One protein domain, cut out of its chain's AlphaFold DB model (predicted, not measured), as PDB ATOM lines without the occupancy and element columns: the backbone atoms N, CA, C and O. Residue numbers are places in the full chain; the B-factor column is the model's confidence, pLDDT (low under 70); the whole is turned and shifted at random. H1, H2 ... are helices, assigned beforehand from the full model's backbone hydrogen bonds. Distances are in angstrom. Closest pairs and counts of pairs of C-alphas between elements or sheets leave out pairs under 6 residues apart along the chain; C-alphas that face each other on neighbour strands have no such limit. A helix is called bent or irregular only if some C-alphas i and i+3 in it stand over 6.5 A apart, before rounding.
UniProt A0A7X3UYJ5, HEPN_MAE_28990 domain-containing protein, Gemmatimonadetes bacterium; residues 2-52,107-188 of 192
ATOM      1  N   THR A   2     198.204 200.669 113.206       67.00
ATOM      2  CA  THR A   2     199.456 200.425 113.959       67.00
ATOM      3  C   THR A   2     199.282 199.531 115.194       67.00
ATOM      4  O   THR A   2     200.094 198.645 115.435       67.00
ATOM      5  N   THR A   3     198.182 199.696 115.931       69.50
ATOM      6  CA  THR A   3     197.865 198.899 117.126       69.50
ATOM      7  C   THR A   3     197.621 197.417 116.817       69.50
ATOM      8  O   THR A   3     198.088 196.557 117.551       69.50
ATOM      9  N   LEU A   4     196.936 197.097 115.712       68.81
ATOM     10  CA  LEU A   4     196.691 195.703 115.313       68.81
ATOM     11  C   LEU A   4     197.987 195.011 114.893       68.81
ATOM     12  O   LEU A   4     198.228 193.879 115.298       68.81
ATOM     13  N   ARG A   5     198.849 195.713 114.150       72.25
ATOM     14  CA  ARG A   5     200.188 195.219 113.815       72.25
ATOM     15  C   ARG A   5     201.003 194.894 115.074       72.25
ATOM     16  O   ARG A   5     201.583 193.820 115.149       72.25
ATOM     17  N   PHE A   6     200.991 195.785 116.064       70.50
ATOM     18  CA  PHE A   6     201.694 195.580 117.333       70.50
ATOM     19  C   PHE A   6     201.205 194.341 118.100       70.50
ATOM     20  O   PHE A   6     202.007 193.626 118.695       70.50
ATOM     21  N   PHE A   7     199.898 194.067 118.083       70.56
ATOM     22  CA  PHE A   7     199.345 192.875 118.727       70.56
ATOM     23  C   PHE A   7     199.678 191.580 117.971       70.56
ATOM     24  O   PHE A   7     200.005 190.587 118.617       70.56
ATOM     25  N   VAL A   8     199.689 191.594 116.630       68.44
ATOM     26  CA  VAL A   8     200.143 190.445 115.817       68.44
ATOM     27  C   VAL A   8     201.588 190.064 116.156       68.44
ATOM     28  O   VAL A   8     201.878 188.890 116.367       68.44
ATOM     29  N   GLU A   9     202.477 191.051 116.289       66.12
ATOM     30  CA  GLU A   9     203.898 190.837 116.609       66.12
ATOM     31  C   GLU A   9     204.128 190.261 118.033       66.12
ATOM     32  O   GLU A   9     205.233 189.814 118.334       66.12
ATOM     33  N   ARG A  10     203.119 190.252 118.930       67.44
ATOM     34  CA  ARG A  10     203.270 189.877 120.359       67.44
ATOM     35  C   ARG A  10     202.352 188.755 120.875       67.44
ATOM     36  O   ARG A  10     202.529 188.333 122.017       67.44
ATOM     37  N   GLY A  11     201.363 188.308 120.101       63.59
ATOM     38  CA  GLY A  11     200.374 187.306 120.536       63.59
ATOM     39  C   GLY A  11     200.907 185.865 120.596       63.59
ATOM     40  O   GLY A  11     201.926 185.542 119.993       63.59
ATOM     41  N   ARG A  12     200.189 184.964 121.283       68.56
ATOM     42  CA  ARG A  12     200.434 183.503 121.206       68.56
ATOM     43  C   ARG A  12     199.911 182.937 119.877       68.56
ATOM     44  O   ARG A  12     199.010 183.523 119.291       68.56
ATOM     45  N   ALA A  13     200.380 181.771 119.423       64.00
ATOM     46  CA  ALA A  13     200.081 181.238 118.077       64.00
ATOM     47  C   ALA A  13     198.584 181.252 117.664       64.00
ATOM     48  O   ALA A  13     198.242 181.683 116.564       64.00
ATOM     49  N   ALA A  14     197.666 180.844 118.551       63.94
ATOM     50  CA  ALA A  14     196.223 180.874 118.269       63.94
ATOM     51  C   ALA A  14     195.639 182.305 118.220       63.94
ATOM     52  O   ALA A  14     194.742 182.591 117.425       63.94
ATOM     53  N   GLU A  15     196.164 183.214 119.043       72.75
ATOM     54  CA  GLU A  15     195.782 184.631 119.062       72.75
ATOM     55  C   GLU A  15     196.311 185.348 117.814       72.75
ATOM     56  O   GLU A  15     195.574 186.100 117.181       72.75
ATOM     57  N   GLN A  16     197.546 185.048 117.401       71.56
ATOM     58  CA  GLN A  16     198.161 185.571 116.180       71.56
ATOM     59  C   GLN A  16     197.341 185.216 114.945       71.56
ATOM     60  O   GLN A  16     197.079 186.087 114.119       71.56
ATOM     61  N   TYR A  17     196.862 183.976 114.840       75.69
ATOM     62  CA  TYR A  17     196.021 183.558 113.722       75.69
ATOM     63  C   TYR A  17     194.731 184.391 113.615       75.69
ATOM     64  O   TYR A  17     194.404 184.921 112.549       75.69
ATOM     65  N   ALA A  18     194.012 184.571 114.729       80.62
ATOM     66  CA  ALA A  18     192.813 185.408 114.764       80.62
ATOM     67  C   ALA A  18     193.133 186.888 114.467       80.62
ATOM     68  O   ALA A  18     192.392 187.556 113.741       80.62
ATOM     69  N   MET A  19     194.256 187.395 114.981       83.50
ATOM     70  CA  MET A  19     194.697 188.773 114.766       83.50
ATOM     71  C   MET A  19     195.126 189.039 113.321       83.50
ATOM     72  O   MET A  19     194.769 190.084 112.785       83.50
ATOM     73  N   ILE A  20     195.822 188.110 112.659       83.12
ATOM     74  CA  ILE A  20     196.213 188.229 111.245       83.12
ATOM     75  C   ILE A  20     194.966 188.249 110.358       83.12
ATOM     76  O   ILE A  20     194.858 189.104 109.479       83.12
ATOM     77  N   ARG A  21     193.978 187.381 110.622       84.94
ATOM     78  CA  ARG A  21     192.690 187.380 109.899       84.94
ATOM     79  C   ARG A  21     192.006 188.741 109.958       84.94
ATOM     80  O   ARG A  21     191.705 189.336 108.922       84.94
ATOM     81  N   SER A  22     191.801 189.246 111.170       88.50
ATOM     82  CA  SER A  22     191.208 190.563 111.397       88.50
ATOM     83  C   SER A  22     192.069 191.673 110.795       88.50
ATOM     84  O   SER A  22     191.555 192.599 110.169       88.50
ATOM     85  N   GLY A  23     193.389 191.551 110.920       90.12
ATOM     86  CA  GLY A  23     194.375 192.490 110.410       90.12
ATOM     87  C   GLY A  23     194.335 192.631 108.892       90.12
ATOM     88  O   GLY A  23     194.431 193.753 108.402       90.12
ATOM     89  N   VAL A  24     194.161 191.538 108.144       90.75
ATOM     90  CA  VAL A  24     194.016 191.562 106.677       90.75
ATOM     91  C   VAL A  24     192.688 192.195 106.267       90.75
ATOM     92  O   VAL A  24     192.670 193.037 105.369       90.75
ATOM     93  N   CYS A  25     191.584 191.854 106.941       91.56
ATOM     94  CA  CYS A  25     190.280 192.467 106.674       91.56
ATOM     95  C   CYS A  25     190.303 193.982 106.901       91.56
ATOM     96  O   CYS A  25     189.854 194.741 106.043       91.56
ATOM     97  N   MET A  26     190.880 194.420 108.021       93.75
ATOM     98  CA  MET A  26     191.039 195.840 108.328       93.75
ATOM     99  C   MET A  26     191.973 196.521 107.329       93.75
ATOM    100  O   MET A  26     191.621 197.567 106.790       93.75
ATOM    101  N   LEU A  27     193.130 195.924 107.026       94.25
ATOM    102  CA  LEU A  27     194.076 196.471 106.051       94.25
ATOM    103  C   LEU A  27     193.417 196.687 104.687       94.25
ATOM    104  O   LEU A  27     193.576 197.751 104.095       94.25
ATOM    105  N   TYR A  28     192.635 195.711 104.221       95.00
ATOM    106  CA  TYR A  28     191.883 195.838 102.981       95.00
ATOM    107  C   TYR A  28     190.841 196.964 103.049       95.00
ATOM    108  O   TYR A  28     190.771 197.775 102.130       95.00
ATOM    109  N   ALA A  29     190.051 197.043 104.126       93.62
ATOM    110  CA  ALA A  29     189.033 198.084 104.279       93.62
ATOM    111  C   ALA A  29     189.652 199.494 104.285       93.62
ATOM    112  O   ALA A  29     189.119 200.415 103.668       93.62
ATOM    113  N   HIS A  30     190.811 199.652 104.932       94.44
ATOM    114  CA  HIS A  30     191.577 200.896 104.914       94.44
ATOM    115  C   HIS A  30     192.111 201.229 103.519       94.44
ATOM    116  O   HIS A  30     191.979 202.371 103.084       94.44
ATOM    117  N   TRP A  31     192.685 200.246 102.820       95.56
ATOM    118  CA  TRP A  31     193.157 200.397 101.445       95.56
ATOM    119  C   TRP A  31     192.033 200.862 100.510       95.56
ATOM    120  O   TRP A  31     192.147 201.902  99.866       95.56
ATOM    121  N   GLU A  32     190.918 200.134 100.480       95.44
ATOM    122  CA  GLU A  32     189.775 200.444  99.621       95.44
ATOM    123  C   GLU A  32     189.153 201.800  99.955       95.44
ATOM    124  O   GLU A  32     188.997 202.647  99.072       95.44
ATOM    125  N   GLY A  33     188.859 202.036 101.237       95.12
ATOM    126  CA  GLY A  33     188.253 203.282 101.690       95.12
ATOM    127  C   GLY A  33     189.120 204.499 101.372       95.12
ATOM    128  O   GLY A  33     188.608 205.507 100.886       95.12
ATOM    129  N   PHE A  34     190.434 204.395 101.579       96.94
ATOM    130  CA  PHE A  34     191.366 205.478 101.281       96.94
ATOM    131  C   PHE A  34     191.431 205.802  99.788       96.94
ATOM    132  O   PHE A  34     191.297 206.969  99.423       96.94
ATOM    133  N   ILE A  35     191.599 204.794  98.924       96.50
ATOM    134  CA  ILE A  35     191.701 205.004  97.472       96.50
ATOM    135  C   ILE A  35     190.417 205.634  96.927       96.50
ATOM    136  O   ILE A  35     190.479 206.612  96.181       96.50
ATOM    137  N   VAL A  36     189.252 205.124  97.337       96.19
ATOM    138  CA  VAL A  36     187.949 205.670  96.930       96.19
ATOM    139  C   VAL A  36     187.779 207.108  97.415       96.19
ATOM    140  O   VAL A  36     187.388 207.975  96.632       96.19
ATOM    141  N   MET A  37     188.084 207.376  98.687       96.50
ATOM    142  CA  MET A  37     187.994 208.717  99.265       96.50
ATOM    143  C   MET A  37     188.901 209.696  98.514       96.50
ATOM    144  O   MET A  37     188.416 210.706  98.012       96.50
ATOM    145  N   ALA A  38     190.192 209.383  98.379       97.31
ATOM    146  CA  ALA A  38     191.167 210.252  97.729       97.31
ATOM    147  C   ALA A  38     190.822 210.506  96.250       97.31
ATOM    148  O   ALA A  38     190.887 211.646  95.788       97.31
ATOM    149  N   ALA A  39     190.376 209.476  95.521       97.25
ATOM    150  CA  ALA A  39     189.924 209.612  94.137       97.25
ATOM    151  C   ALA A  39     188.714 210.551  94.005       97.25
ATOM    152  O   ALA A  39     188.708 211.448  93.161       97.25
ATOM    153  N   ARG A  40     187.697 210.378  94.861       97.06
ATOM    154  CA  ARG A  40     186.507 211.241  94.870       97.06
ATOM    155  C   ARG A  40     186.853 212.678  95.236       97.06
ATOM    156  O   ARG A  40     186.391 213.594  94.562       97.06
ATOM    157  N   SER A  41     187.698 212.874  96.247       97.19
ATOM    158  CA  SER A  41     188.172 214.200  96.646       97.19
ATOM    159  C   SER A  41     188.902 214.912  95.509       97.19
ATOM    160  O   SER A  41     188.690 216.105  95.311       97.19
ATOM    161  N   TYR A  42     189.710 214.195  94.723       97.81
ATOM    162  CA  TYR A  42     190.376 214.777  93.560       97.81
ATOM    163  C   TYR A  42     189.390 215.186  92.459       97.81
ATOM    164  O   TYR A  42     189.473 216.299  91.941       97.81
ATOM    165  N   LEU A  43     188.416 214.334  92.123       97.12
ATOM    166  CA  LEU A  43     187.388 214.682  91.133       97.12
ATOM    167  C   LEU A  43     186.524 215.865  91.589       97.12
ATOM    168  O   LEU A  43     186.247 216.751  90.782       97.12
ATOM    169  N   GLU A  44     186.142 215.919  92.870       97.00
ATOM    170  CA  GLU A  44     185.444 217.073  93.455       97.00
ATOM    171  C   GLU A  44     186.305 218.332  93.333       97.00
ATOM    172  O   GLU A  44     185.833 219.353  92.842       97.00
ATOM    173  N   TYR A  45     187.590 218.247  93.684       97.44
ATOM    174  CA  TYR A  45     188.535 219.354  93.563       97.44
ATOM    175  C   TYR A  45     188.636 219.903  92.132       97.44
ATOM    176  O   TYR A  45     188.714 221.120  91.951       97.44
ATOM    177  N   VAL A  46     188.623 219.046  91.107       97.31
ATOM    178  CA  VAL A  46     188.611 219.499  89.706       97.31
ATOM    179  C   VAL A  46     187.247 220.102  89.344       97.31
ATOM    180  O   VAL A  46     187.193 221.172  88.737       97.31
ATOM    181  N   ALA A  47     186.142 219.483  89.770       95.75
ATOM    182  CA  ALA A  47     184.789 219.952  89.474       95.75
ATOM    183  C   ALA A  47     184.483 221.335  90.079       95.75
ATOM    184  O   ALA A  47     183.906 222.193  89.405       95.75
ATOM    185  N   ILE A  48     184.907 221.606  91.320       96.69
ATOM    186  CA  ILE A  48     184.677 222.910  91.969       96.69
ATOM    187  C   ILE A  48     185.448 224.059  91.313       96.69
ATOM    188  O   ILE A  48     185.073 225.215  91.493       96.69
ATOM    189  N   ARG A  49     186.477 223.769  90.505       95.88
ATOM    190  CA  ARG A  49     187.197 224.791  89.725       95.88
ATOM    191  C   ARG A  49     186.410 225.288  88.520       95.88
ATOM    192  O   ARG A  49     186.840 226.255  87.900       95.88
ATOM    193  N   ARG A  50     185.288 224.639  88.181       95.00
ATOM    194  CA  ARG A  50     184.374 225.059  87.104       95.00
ATOM    195  C   ARG A  50     185.077 225.228  85.748       95.00
ATOM    196  O   ARG A  50     184.677 226.057  84.941       95.00
ATOM    197  N   ILE A  51     186.120 224.433  85.502       95.94
ATOM    198  CA  ILE A  51     186.881 224.450  84.248       95.94
ATOM    199  C   ILE A  51     186.066 223.733  83.175       95.94
ATOM    200  O   ILE A  51     185.501 222.668  83.439       95.94
ATOM    201  N   ALA A  52     186.007 224.325  81.983       95.31
ATOM    202  CA  ALA A  52     185.308 223.753  80.844       95.31
ATOM    203  C   ALA A  52     185.977 222.447  80.383       95.31
ATOM    204  O   ALA A  52     187.206 222.352  80.403       95.31
ATOM    205  N   LYS A 107     181.093 200.385  95.927       73.56
ATOM    206  CA  LYS A 107     180.383 199.119  96.172       73.56
ATOM    207  C   LYS A 107     181.112 197.908  95.598       73.56
ATOM    208  O   LYS A 107     180.881 196.787  96.040       73.56
ATOM    209  N   SER A 108     181.962 198.127  94.601       80.12
ATOM    210  CA  SER A 108     182.759 197.081  93.972       80.12
ATOM    211  C   SER A 108     184.085 196.900  94.705       80.12
ATOM    212  O   SER A 108     184.758 197.881  95.006       80.12
ATOM    213  N   ASN A 109     184.498 195.648  94.918       90.06
ATOM    214  CA  ASN A 109     185.810 195.346  95.492       90.06
ATOM    215  C   ASN A 109     186.931 196.021  94.678       90.06
ATOM    216  O   ASN A 109     186.997 195.847  93.454       90.06
ATOM    217  N   LEU A 110     187.855 196.705  95.354       92.50
ATOM    218  CA  LEU A 110     189.051 197.311  94.769       92.50
ATOM    219  C   LEU A 110     190.074 196.266  94.279       92.50
ATOM    220  O   LEU A 110     191.147 196.063  94.845       92.50
ATOM    221  N   SER A 111     189.731 195.593  93.185       91.75
ATOM    222  CA  SER A 111     190.649 194.758  92.408       91.75
ATOM    223  C   SER A 111     191.672 195.613  91.645       91.75
ATOM    224  O   SER A 111     191.391 196.782  91.358       91.75
ATOM    225  N   PRO A 112     192.812 195.045  91.204       89.44
ATOM    226  CA  PRO A 112     193.764 195.764  90.350       89.44
ATOM    227  C   PRO A 112     193.116 196.359  89.092       89.44
ATOM    228  O   PRO A 112     193.424 197.475  88.683       89.44
ATOM    229  N   ARG A 113     192.134 195.659  88.505       90.62
ATOM    230  CA  ARG A 113     191.358 196.173  87.368       90.62
ATOM    231  C   ARG A 113     190.574 197.436  87.729       90.62
ATOM    232  O   ARG A 113     190.572 198.381  86.942       90.62
ATOM    233  N   VAL A 114     189.905 197.445  88.883       93.00
ATOM    234  CA  VAL A 114     189.153 198.613  89.368       93.00
ATOM    235  C   VAL A 114     190.112 199.761  89.670       93.00
ATOM    236  O   VAL A 114     189.881 200.870  89.199       93.00
ATOM    237  N   LEU A 115     191.235 199.486  90.341       93.44
ATOM    238  CA  LEU A 115     192.274 200.476  90.621       93.44
ATOM    239  C   LEU A 115     192.799 201.140  89.341       93.44
ATOM    240  O   LEU A 115     192.856 202.364  89.266       93.44
ATOM    241  N   ARG A 116     193.103 200.361  88.294       91.75
ATOM    242  CA  ARG A 116     193.500 200.911  86.985       91.75
ATOM    243  C   ARG A 116     192.423 201.801  86.370       91.75
ATOM    244  O   ARG A 116     192.752 202.823  85.771       91.75
ATOM    245  N   GLY A 117     191.151 201.422  86.503       92.62
ATOM    246  CA  GLY A 117     190.022 202.240  86.059       92.62
ATOM    247  C   GLY A 117     189.953 203.577  86.799       92.62
ATOM    248  O   GLY A 117     189.788 204.616  86.162       92.62
ATOM    249  N   ILE A 118     190.162 203.558  88.118       95.12
ATOM    250  CA  ILE A 118     190.259 204.763  88.949       95.12
ATOM    251  C   ILE A 118     191.420 205.641  88.466       95.12
ATOM    252  O   ILE A 118     191.192 206.798  88.131       95.12
ATOM    253  N   LEU A 119     192.638 205.106  88.333       94.81
ATOM    254  CA  LEU A 119     193.801 205.881  87.871       94.81
ATOM    255  C   LEU A 119     193.556 206.550  86.512       94.81
ATOM    256  O   LEU A 119     193.854 207.731  86.340       94.81
ATOM    257  N   GLN A 120     192.938 205.831  85.571       93.88
ATOM    258  CA  GLN A 120     192.557 206.384  84.270       93.88
ATOM    259  C   GLN A 120     191.516 207.498  84.389       93.88
ATOM    260  O   GLN A 120     191.659 208.518  83.720       93.88
ATOM    261  N   ALA A 121     190.498 207.326  85.236       94.81
ATOM    262  CA  ALA A 121     189.478 208.343  85.478       94.81
ATOM    263  C   ALA A 121     190.093 209.641  86.029       94.81
ATOM    264  O   ALA A 121     189.730 210.732  85.588       94.81
ATOM    265  N   LEU A 122     191.078 209.523  86.925       95.88
ATOM    266  CA  LEU A 122     191.808 210.661  87.495       95.88
ATOM    267  C   LEU A 122     192.864 211.246  86.540       95.88
ATOM    268  O   LEU A 122     193.364 212.342  86.780       95.88
ATOM    269  N   GLY A 123     193.209 210.549  85.454       95.00
ATOM    270  CA  GLY A 123     194.270 210.973  84.536       95.00
ATOM    271  C   GLY A 123     195.675 210.821  85.126       95.00
ATOM    272  O   GLY A 123     196.590 211.525  84.705       95.00
ATOM    273  N   LEU A 124     195.833 209.918  86.098       92.88
ATOM    274  CA  LEU A 124     197.106 209.600  86.738       92.88
ATOM    275  C   LEU A 124     197.841 208.492  85.974       92.88
ATOM    276  O   LEU A 124     197.236 207.686  85.258       92.88
ATOM    277  N   ALA A 125     199.163 208.460  86.128       83.19
ATOM    278  CA  ALA A 125     200.017 207.486  85.467       83.19
ATOM    279  C   ALA A 125     199.756 206.055  85.982       83.19
ATOM    280  O   ALA A 125     199.407 205.832  87.144       83.19
ATOM    281  N   ARG A 126     199.856 205.070  85.077       70.62
ATOM    282  CA  ARG A 126     199.510 203.662  85.363       70.62
ATOM    283  C   ARG A 126     200.598 202.914  86.129       70.62
ATOM    284  O   ARG A 126     200.311 201.875  86.700       70.62
ATOM    285  N   ASP A 127     201.812 203.440  86.126       77.31
ATOM    286  CA  ASP A 127     202.996 202.923  86.815       77.31
ATOM    287  C   ASP A 127     202.989 203.194  88.331       77.31
ATOM    288  O   ASP A 127     203.921 202.811  89.037       77.31
ATOM    289  N   LEU A 128     201.916 203.794  88.864       84.19
ATOM    290  CA  LEU A 128     201.710 203.927  90.309       84.19
ATOM    291  C   LEU A 128     201.714 202.573  91.037       84.19
ATOM    292  O   LEU A 128     202.090 202.507  92.201       84.19
ATOM    293  N   VAL A 129     201.270 201.508  90.372       87.25
ATOM    294  CA  VAL A 129     201.331 200.146  90.906       87.25
ATOM    295  C   VAL A 129     201.920 199.265  89.823       87.25
ATOM    296  O   VAL A 129     201.360 199.166  88.731       87.25
ATOM    297  N   ASP A 130     203.065 198.655  90.106       90.25
ATOM    298  CA  ASP A 130     203.694 197.753  89.147       90.25
ATOM    299  C   ASP A 130     202.973 196.381  89.102       90.25
ATOM    300  O   ASP A 130     202.191 196.047  90.000       90.25
ATOM    301  N   PRO A 131     203.207 195.544  88.072       90.56
ATOM    302  CA  PRO A 131     202.542 194.243  87.956       90.56
ATOM    303  C   PRO A 131     202.777 193.284  89.139       90.56
ATOM    304  O   PRO A 131     201.943 192.414  89.404       90.56
ATOM    305  N   VAL A 132     203.900 193.412  89.852       91.88
ATOM    306  CA  VAL A 132     204.200 192.617  91.050       91.88
ATOM    307  C   VAL A 132     203.339 193.101  92.213       91.88
ATOM    308  O   VAL A 132     202.698 192.290  92.884       91.88
ATOM    309  N   GLU A 133     203.262 194.412  92.421       93.06
ATOM    310  CA  GLU A 133     202.431 195.043  93.446       93.06
ATOM    311  C   GLU A 133     200.937 194.767  93.217       93.06
ATOM    312  O   GLU A 133     200.219 194.426  94.159       93.06
ATOM    313  N   GLU A 134     200.468 194.799  91.966       91.69
ATOM    314  CA  GLU A 134     199.097 194.411  91.615       91.69
ATOM    315  C   GLU A 134     198.796 192.962  92.012       91.69
ATOM    316  O   GLU A 134     197.750 192.672  92.603       91.69
ATOM    317  N   LYS A 135     199.733 192.047  91.731       91.38
ATOM    318  CA  LYS A 135     199.608 190.633  92.096       91.38
ATOM    319  C   LYS A 135     199.598 190.441  93.615       91.38
ATOM    320  O   LYS A 135     198.847 189.600  94.114       91.38
ATOM    321  N   ILE A 136     200.380 191.228  94.358       91.31
ATOM    322  CA  ILE A 136     200.356 191.241  95.828       91.31
ATOM    323  C   ILE A 136     198.977 191.687  96.328       91.31
ATOM    324  O   ILE A 136     198.365 190.973  97.124       91.31
ATOM    325  N   LEU A 137     198.448 192.814  95.841       91.62
ATOM    326  CA  LEU A 137     197.125 193.306  96.239       91.62
ATOM    327  C   LEU A 137     196.017 192.290  95.929       91.62
ATOM    328  O   LEU A 137     195.116 192.078  96.742       91.62
ATOM    329  N   GLU A 138     196.085 191.623  94.781       91.38
ATOM    330  CA  GLU A 138     195.082 190.634  94.399       91.38
ATOM    331  C   GLU A 138     195.151 189.368  95.263       91.38
ATOM    332  O   GLU A 138     194.149 188.948  95.849       91.38
ATOM    333  N   ILE A 139     196.328 188.742  95.331       88.69
ATOM    334  CA  ILE A 139     196.494 187.413  95.926       88.69
ATOM    335  C   ILE A 139     196.586 187.503  97.443       88.69
ATOM    336  O   ILE A 139     195.967 186.695  98.129       88.69
ATOM    337  N   ARG A 140     197.364 188.456  97.966       89.62
ATOM    338  CA  ARG A 140     197.734 188.520  99.386       89.62
ATOM    339  C   ARG A 140     196.796 189.399 100.206       89.62
ATOM    340  O   ARG A 140     196.706 189.197 101.410       89.62
ATOM    341  N   LEU A 141     196.081 190.337  99.581       91.75
ATOM    342  CA  LEU A 141     195.145 191.216 100.286       91.75
ATOM    343  C   LEU A 141     193.684 190.883  99.961       91.75
ATOM    344  O   LEU A 141     192.959 190.399 100.828       91.75
ATOM    345  N   LEU A 142     193.246 191.100  98.718       92.44
ATOM    346  CA  LEU A 142     191.837 190.971  98.329       92.44
ATOM    347  C   LEU A 142     191.318 189.536  98.475       92.44
ATOM    348  O   LEU A 142     190.289 189.309  99.109       92.44
ATOM    349  N   ARG A 143     192.027 188.556  97.905       90.69
ATOM    350  CA  ARG A 143     191.600 187.150  97.942       90.69
ATOM    351  C   ARG A 143     191.546 186.616  99.367       90.69
ATOM    352  O   ARG A 143     190.591 185.936  99.727       90.69
ATOM    353  N   ILE A 144     192.537 186.963 100.183       88.94
ATOM    354  CA  ILE A 144     192.593 186.549 101.588       88.94
ATOM    355  C   ILE A 144     191.460 187.206 102.370       88.94
ATOM    356  O   ILE A 144     190.722 186.497 103.047       88.94
ATOM    357  N   ARG A 145     191.235 188.518 102.202       91.38
ATOM    358  CA  ARG A 145     190.085 189.207 102.799       91.38
ATOM    359  C   ARG A 145     188.769 188.525 102.443       91.38
ATOM    360  O   ARG A 145     187.964 188.290 103.338       91.38
ATOM    361  N   ASN A 146     188.539 188.207 101.168       90.56
ATOM    362  CA  ASN A 146     187.296 187.571 100.724       90.56
ATOM    363  C   ASN A 146     187.078 186.235 101.432       90.56
ATOM    364  O   ASN A 146     186.044 186.032 102.059       90.56
ATOM    365  N   ARG A 147     188.080 185.355 101.401       89.12
ATOM    366  CA  ARG A 147     188.009 184.049 102.058       89.12
ATOM    367  C   ARG A 147     187.783 184.182 103.571       89.12
ATOM    368  O   ARG A 147     186.980 183.448 104.142       89.12
ATOM    369  N   VAL A 148     188.442 185.148 104.228       87.88
ATOM    370  CA  VAL A 148     188.250 185.409 105.666       87.88
ATOM    371  C   VAL A 148     186.817 185.861 105.949       87.88
ATOM    372  O   VAL A 148     186.201 185.334 106.875       87.88
ATOM    373  N   ALA A 149     186.284 186.789 105.151       85.56
ATOM    374  CA  ALA A 149     184.925 187.314 105.286       85.56
ATOM    375  C   ALA A 149     183.841 186.257 105.004       85.56
ATOM    376  O   ALA A 149     182.781 186.296 105.621       85.56
ATOM    377  N   HIS A 150     184.115 185.285 104.129       86.19
ATOM    378  CA  HIS A 150     183.238 184.137 103.873       86.19
ATOM    379  C   HIS A 150     183.356 183.019 104.923       86.19
ATOM    380  O   HIS A 150     182.719 181.978 104.789       86.19
ATOM    381  N   GLY A 151     184.148 183.218 105.983       79.81
ATOM    382  CA  GLY A 151     184.271 182.257 107.078       79.81
ATOM    383  C   GLY A 151     185.076 181.008 106.719       79.81
ATOM    384  O   GLY A 151     185.048 180.030 107.464       79.81
ATOM    385  N   GLU A 152     185.823 181.025 105.610       81.00
ATOM    386  CA  GLU A 152     186.641 179.881 105.227       81.00
ATOM    387  C   GLU A 152     187.697 179.599 106.304       81.00
ATOM    388  O   GLU A 152     188.385 180.508 106.805       81.00
ATOM    389  N   LYS A 153     187.858 178.312 106.635       65.12
ATOM    390  CA  LYS A 153     189.008 177.806 107.388       65.12
ATOM    391  C   LYS A 153     190.224 177.834 106.470       65.12
ATOM    392  O   LYS A 153     190.593 176.846 105.851       65.12
ATOM    393  N   ILE A 154     190.800 179.017 106.320       61.31
ATOM    394  CA  ILE A 154     192.079 179.192 105.651       61.31
ATOM    395  C   ILE A 154     193.141 178.814 106.675       61.31
ATOM    396  O   ILE A 154     193.276 179.520 107.669       61.31
ATOM    397  N   GLU A 155     193.916 177.759 106.464       60.03
ATOM    398  CA  GLU A 155     195.263 177.748 107.036       60.03
ATOM    399  C   GLU A 155     195.993 178.906 106.362       60.03
ATOM    400  O   GLU A 155     196.347 178.857 105.184       60.03
ATOM    401  N   ILE A 156     195.999 180.049 107.042       59.12
ATOM    402  CA  ILE A 156     196.618 181.253 106.530       59.12
ATOM    403  C   ILE A 156     198.110 180.983 106.621       59.12
ATOM    404  O   ILE A 156     198.697 181.120 107.686       59.12
ATOM    405  N   ASP A 157     198.700 180.611 105.491       59.75
ATOM    406  CA  ASP A 157     200.147 180.472 105.306       59.75
ATOM    407  C   ASP A 157     200.809 181.864 105.198       59.75
ATOM    408  O   ASP A 157     201.587 182.167 104.298       59.75
ATOM    409  N   ILE A 158     200.367 182.790 106.052       65.25
ATOM    410  CA  ILE A 158     200.919 184.132 106.215       65.25
ATOM    411  C   ILE A 158     201.518 184.105 107.608       65.25
ATOM    412  O   ILE A 158     200.792 184.161 108.604       65.25
ATOM    413  N   SER A 159     202.840 184.011 107.668       69.50
ATOM    414  CA  SER A 159     203.563 184.273 108.905       69.50
ATOM    415  C   SER A 159     203.287 185.698 109.410       69.50
ATOM    416  O   SER A 159     202.830 186.584 108.683       69.50
ATOM    417  N   ASP A 160     203.596 185.965 110.669       65.00
ATOM    418  CA  ASP A 160     203.639 187.328 111.201       65.00
ATOM    419  C   ASP A 160     204.508 188.263 110.331       65.00
ATOM    420  O   ASP A 160     204.074 189.365 109.974       65.00
ATOM    421  N   GLY A 161     205.680 187.793 109.893       72.06
ATOM    422  CA  GLY A 161     206.564 188.501 108.967       72.06
ATOM    423  C   GLY A 161     205.908 188.802 107.616       72.06
ATOM    424  O   GLY A 161     206.019 189.921 107.100       72.06
ATOM    425  N   ASP A 162     205.154 187.848 107.071       81.56
ATOM    426  CA  ASP A 162     204.392 188.014 105.833       81.56
ATOM    427  C   ASP A 162     203.288 189.074 105.953       81.56
ATOM    428  O   ASP A 162     203.068 189.849 105.014       81.56
ATOM    429  N   TYR A 163     202.594 189.129 107.096       86.50
ATOM    430  CA  TYR A 163     201.571 190.143 107.352       86.50
ATOM    431  C   TYR A 163     202.194 191.532 107.506       86.50
ATOM    432  O   TYR A 163     201.720 192.494 106.897       86.50
ATOM    433  N   VAL A 164     203.274 191.652 108.283       87.81
ATOM    434  CA  VAL A 164     203.984 192.925 108.484       87.81
ATOM    435  C   VAL A 164     204.517 193.470 107.156       87.81
ATOM    436  O   VAL A 164     204.389 194.670 106.887       87.81
ATOM    437  N   GLY A 165     205.068 192.600 106.304       90.75
ATOM    438  CA  GLY A 165     205.503 192.953 104.953       90.75
ATOM    439  C   GLY A 165     204.351 193.450 104.077       90.75
ATOM    440  O   GLY A 165     204.452 194.526 103.480       90.75
ATOM    441  N   LEU A 166     203.227 192.724 104.063       91.69
ATOM    442  CA  LEU A 166     202.021 193.128 103.337       91.69
ATOM    443  C   LEU A 166     201.493 194.484 103.820       91.69
ATOM    444  O   LEU A 166     201.228 195.366 103.007       91.69
ATOM    445  N   HIS A 167     201.380 194.674 105.136       93.69
ATOM    446  CA  HIS A 167     200.949 195.933 105.734       93.69
ATOM    447  C   HIS A 167     201.844 197.089 105.287       93.69
ATOM    448  O   HIS A 167     201.337 198.129 104.870       93.69
ATOM    449  N   ARG A 168     203.172 196.933 105.379       94.38
ATOM    450  CA  ARG A 168     204.125 197.973 104.967       94.38
ATOM    451  C   ARG A 168     203.927 198.350 103.502       94.38
ATOM    452  O   ARG A 168     203.809 199.533 103.206       94.38
ATOM    453  N   LYS A 169     203.830 197.354 102.619       94.88
ATOM    454  CA  LYS A 169     203.647 197.574 101.181       94.88
ATOM    455  C   LYS A 169     202.321 198.271 100.865       94.88
ATOM    456  O   LYS A 169     202.293 199.195 100.064       94.88
ATOM    457  N   VAL A 170     201.220 197.883 101.507       95.19
ATOM    458  CA  VAL A 170     199.920 198.538 101.284       95.19
ATOM    459  C   VAL A 170     199.941 199.997 101.749       95.19
ATOM    460  O   VAL A 170     199.445 200.858 101.032       95.19
ATOM    461  N   VAL A 171     200.545 200.295 102.905       96.00
ATOM    462  CA  VAL A 171     200.685 201.684 103.379       96.00
ATOM    463  C   VAL A 171     201.555 202.510 102.429       96.00
ATOM    464  O   VAL A 171     201.157 203.607 102.055       96.00
ATOM    465  N   GLU A 172     202.677 201.961 101.964       95.81
ATOM    466  CA  GLU A 172     203.538 202.603 100.960       95.81
ATOM    467  C   GLU A 172     202.762 202.942  99.673       95.81
ATOM    468  O   GLU A 172     202.890 204.041  99.135       95.81
ATOM    469  N   LEU A 173     201.903 202.034  99.199       95.31
ATOM    470  CA  LEU A 173     201.049 202.280  98.033       95.31
ATOM    471  C   LEU A 173     199.991 203.363  98.288       95.31
ATOM    472  O   LEU A 173     199.691 204.145  97.386       95.31
ATOM    473  N   MET A 174     199.436 203.442  99.502       96.69
ATOM    474  CA  MET A 174     198.520 204.525  99.886       96.69
ATOM    475  C   MET A 174     199.237 205.876  99.882       96.69
ATOM    476  O   MET A 174     198.700 206.847  99.349       96.69
ATOM    477  N   ASP A 175     200.453 205.935 100.425       96.62
ATOM    478  CA  ASP A 175     201.278 207.142 100.428       96.62
ATOM    479  C   ASP A 175     201.638 207.574  98.998       96.62
ATOM    480  O   ASP A 175     201.426 208.730  98.635       96.62
ATOM    481  N   ARG A 176     202.058 206.636  98.138       95.94
ATOM    482  CA  ARG A 176     202.304 206.914  96.712       95.94
ATOM    483  C   ARG A 176     201.056 207.458  96.015       95.94
ATOM    484  O   ARG A 176     201.137 208.456  95.301       95.94
ATOM    485  N   PHE A 177     199.890 206.844  96.240       96.56
ATOM    486  CA  PHE A 177     198.627 207.320  95.668       96.56
ATOM    487  C   PHE A 177     198.283 208.735  96.147       96.56
ATOM    488  O   PHE A 177     197.927 209.588  95.329       96.56
ATOM    489  N   ARG A 178     198.418 209.002  97.456       97.06
ATOM    490  CA  ARG A 178     198.228 210.335  98.047       97.06
ATOM    491  C   ARG A 178     199.088 211.366  97.329       97.06
ATOM    492  O   ARG A 178     198.572 212.388  96.881       97.06
ATOM    493  N   ASP A 179     200.382 211.093  97.232       96.25
ATOM    494  CA  ASP A 179     201.359 212.045  96.720       96.25
ATOM    495  C   ASP A 179     201.103 212.328  95.237       96.25
ATOM    496  O   ASP A 179     201.151 213.481  94.816       96.25
ATOM    497  N   CYS A 180     200.720 211.320  94.450       95.38
ATOM    498  CA  CYS A 180     200.304 211.522  93.063       95.38
ATOM    499  C   CYS A 180     199.056 212.399  92.936       95.38
ATOM    500  O   CYS A 180     199.050 213.321  92.122       95.38
ATOM    501  N   VAL A 181     198.021 212.162  93.747       96.94
ATOM    502  CA  VAL A 181     196.810 212.998  93.743       96.94
ATOM    503  C   VAL A 181     197.136 214.448  94.116       96.94
ATOM    504  O   VAL A 181     196.703 215.376  93.430       96.94
ATOM    505  N   LEU A 182     197.918 214.655  95.179       97.44
ATOM    506  CA  LEU A 182     198.299 215.992  95.640       97.44
ATOM    507  C   LEU A 182     199.187 216.716  94.626       97.44
ATOM    508  O   LEU A 182     198.975 217.899  94.365       97.44
ATOM    509  N   ASN A 183     200.146 216.018  94.018       96.19
ATOM    510  CA  ASN A 183     201.007 216.587  92.987       96.19
ATOM    511  C   ASN A 183     200.201 216.977  91.748       96.19
ATOM    512  O   ASN A 183     200.339 218.105  91.277       96.19
ATOM    513  N   ALA A 184     199.315 216.099  91.269       96.56
ATOM    514  CA  ALA A 184     198.470 216.380  90.114       96.56
ATOM    515  C   ALA A 184     197.559 217.595  90.353       96.56
ATOM    516  O   ALA A 184     197.412 218.455  89.481       96.56
ATOM    517  N   ALA A 185     197.004 217.710  91.564       97.19
ATOM    518  CA  ALA A 185     196.224 218.864  91.991       97.19
ATOM    519  C   ALA A 185     197.062 220.154  91.996       97.19
ATOM    520  O   ALA A 185     196.720 221.115  91.305       97.19
ATOM    521  N   SER A 186     198.178 220.165  92.728       97.31
ATOM    522  CA  SER A 186     199.038 221.343  92.898       97.31
ATOM    523  C   SER A 186     199.658 221.828  91.591       97.31
ATOM    524  O   SER A 186     199.775 223.030  91.372       97.31
ATOM    525  N   ARG A 187     200.033 220.904  90.702       96.88
ATOM    526  CA  ARG A 187     200.665 221.213  89.411       96.88
ATOM    527  C   ARG A 187     199.661 221.500  88.296       96.88
ATOM    528  O   ARG A 187     200.065 221.838  87.190       96.88
ATOM    529  N   GLY A 188     198.361 221.368  88.560       96.75
ATOM    530  CA  GLY A 188     197.337 221.605  87.546       96.75
ATOM    531  C   GLY A 188     197.307 220.548  86.442       96.75
ATOM    532  O   GLY A 188     196.830 220.834  85.347       96.75
TER     533      GLY A 188
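AT A GLANCE: This is residues 2 to 52 and 107 to 188 of the 192 residues of the protein "HEPN_MAE_28990 domain-containing protein" of Gemmatimonadetes bacterium (UniProt A0A7X3UYJ5). Two long helices, H2 and H5, lie side by side and run the same way, making the long axis of a rod; along one side of this pair H4 crosses under both helices, and H3 packs on H2 farther along. The short H1 folds back on the first part of H2, and residues 47 to 52 stick out past the other end. The printed part has 133 residues with five named helices, in the order H1, H2, H3, H4, H5, and no named strand; the class is all helix. The whole is only just compact, close to loose, with a radius of gyration of the C-alphas of 16.6 A, and spans 58 by 25 by 24 A.

IN THESE COORDINATES: Find C-alpha 13 at (200.081, 181.238, 118.077); from there H2, residues 13 to 48, runs 51.5 A to C-alpha 48 at (184.677, 222.910, 91.969). H5, residues 160 to 186, covers 38.9 A and ends at C-alpha 186 at (199.038, 221.343, 92.898). Look next at H4, residues 131 to 149, 25.7 A long, and H3, residues 112 to 122, 15.3 A long. H1, residues 2 to 8, is 10.2 A long. H4 is neither bent nor irregular, but only just: C-alphas 140 and 143 are 6.4 A apart.

HOW THE PARTS SIT: Begin with H2, the hub, which touches the four other helices. H5 touches it at a shallow tilt of 7 degrees, the same way; their closest C-alphas, of Tyr 42 and Val 181, are 6.7 A apart. With residues 141 to 149 alone, H4 touches residues 21 to 28 of H2 at a steep tilt of 62 degrees, opposite ways; the closest C-alphas, of Cys 25 and Arg 145, are 5.1 A apart. H4 also touches H5, closest at the C-alphas of Arg 140 and Leu 166, 7.4 A. H3 touches H2 at residues 39 to 43 alone, with the C-alphas of Ala 39 and Leu 122 closest at 7.0 A, and is apart from H5, but only just, at 8.3 A. H3 and H4 touch at a steep tilt of 63 degrees, closest at the C-alphas of Pro 112 and Glu 134, 5.6 A. H1 and H2 form a helical hairpin, closest at the C-alphas of Val 8 and Gln 16, 5.3 A. In H1, H2, H3 and H5 every O i to N i+4 pair is within hydrogen-bond range; in H4, 12 of 15 are.

THE WHOLE: The two farthest C-alphas, of Arg 12 and Ala 52, are 59.0 A apart. Residues 53 to 106 are not printed, and C-alphas 52 and 107 stand 29.4 A apart across this cut between H2 and H3. Of the links printed whole, H1 to H2 is tight, and H3 to H4 and H4 to H5 are short. The mean pLDDT of the printed part is 87.4; look for values under 70 at residues 2 to 4, 8 to 14 and 153 to 160 of this model.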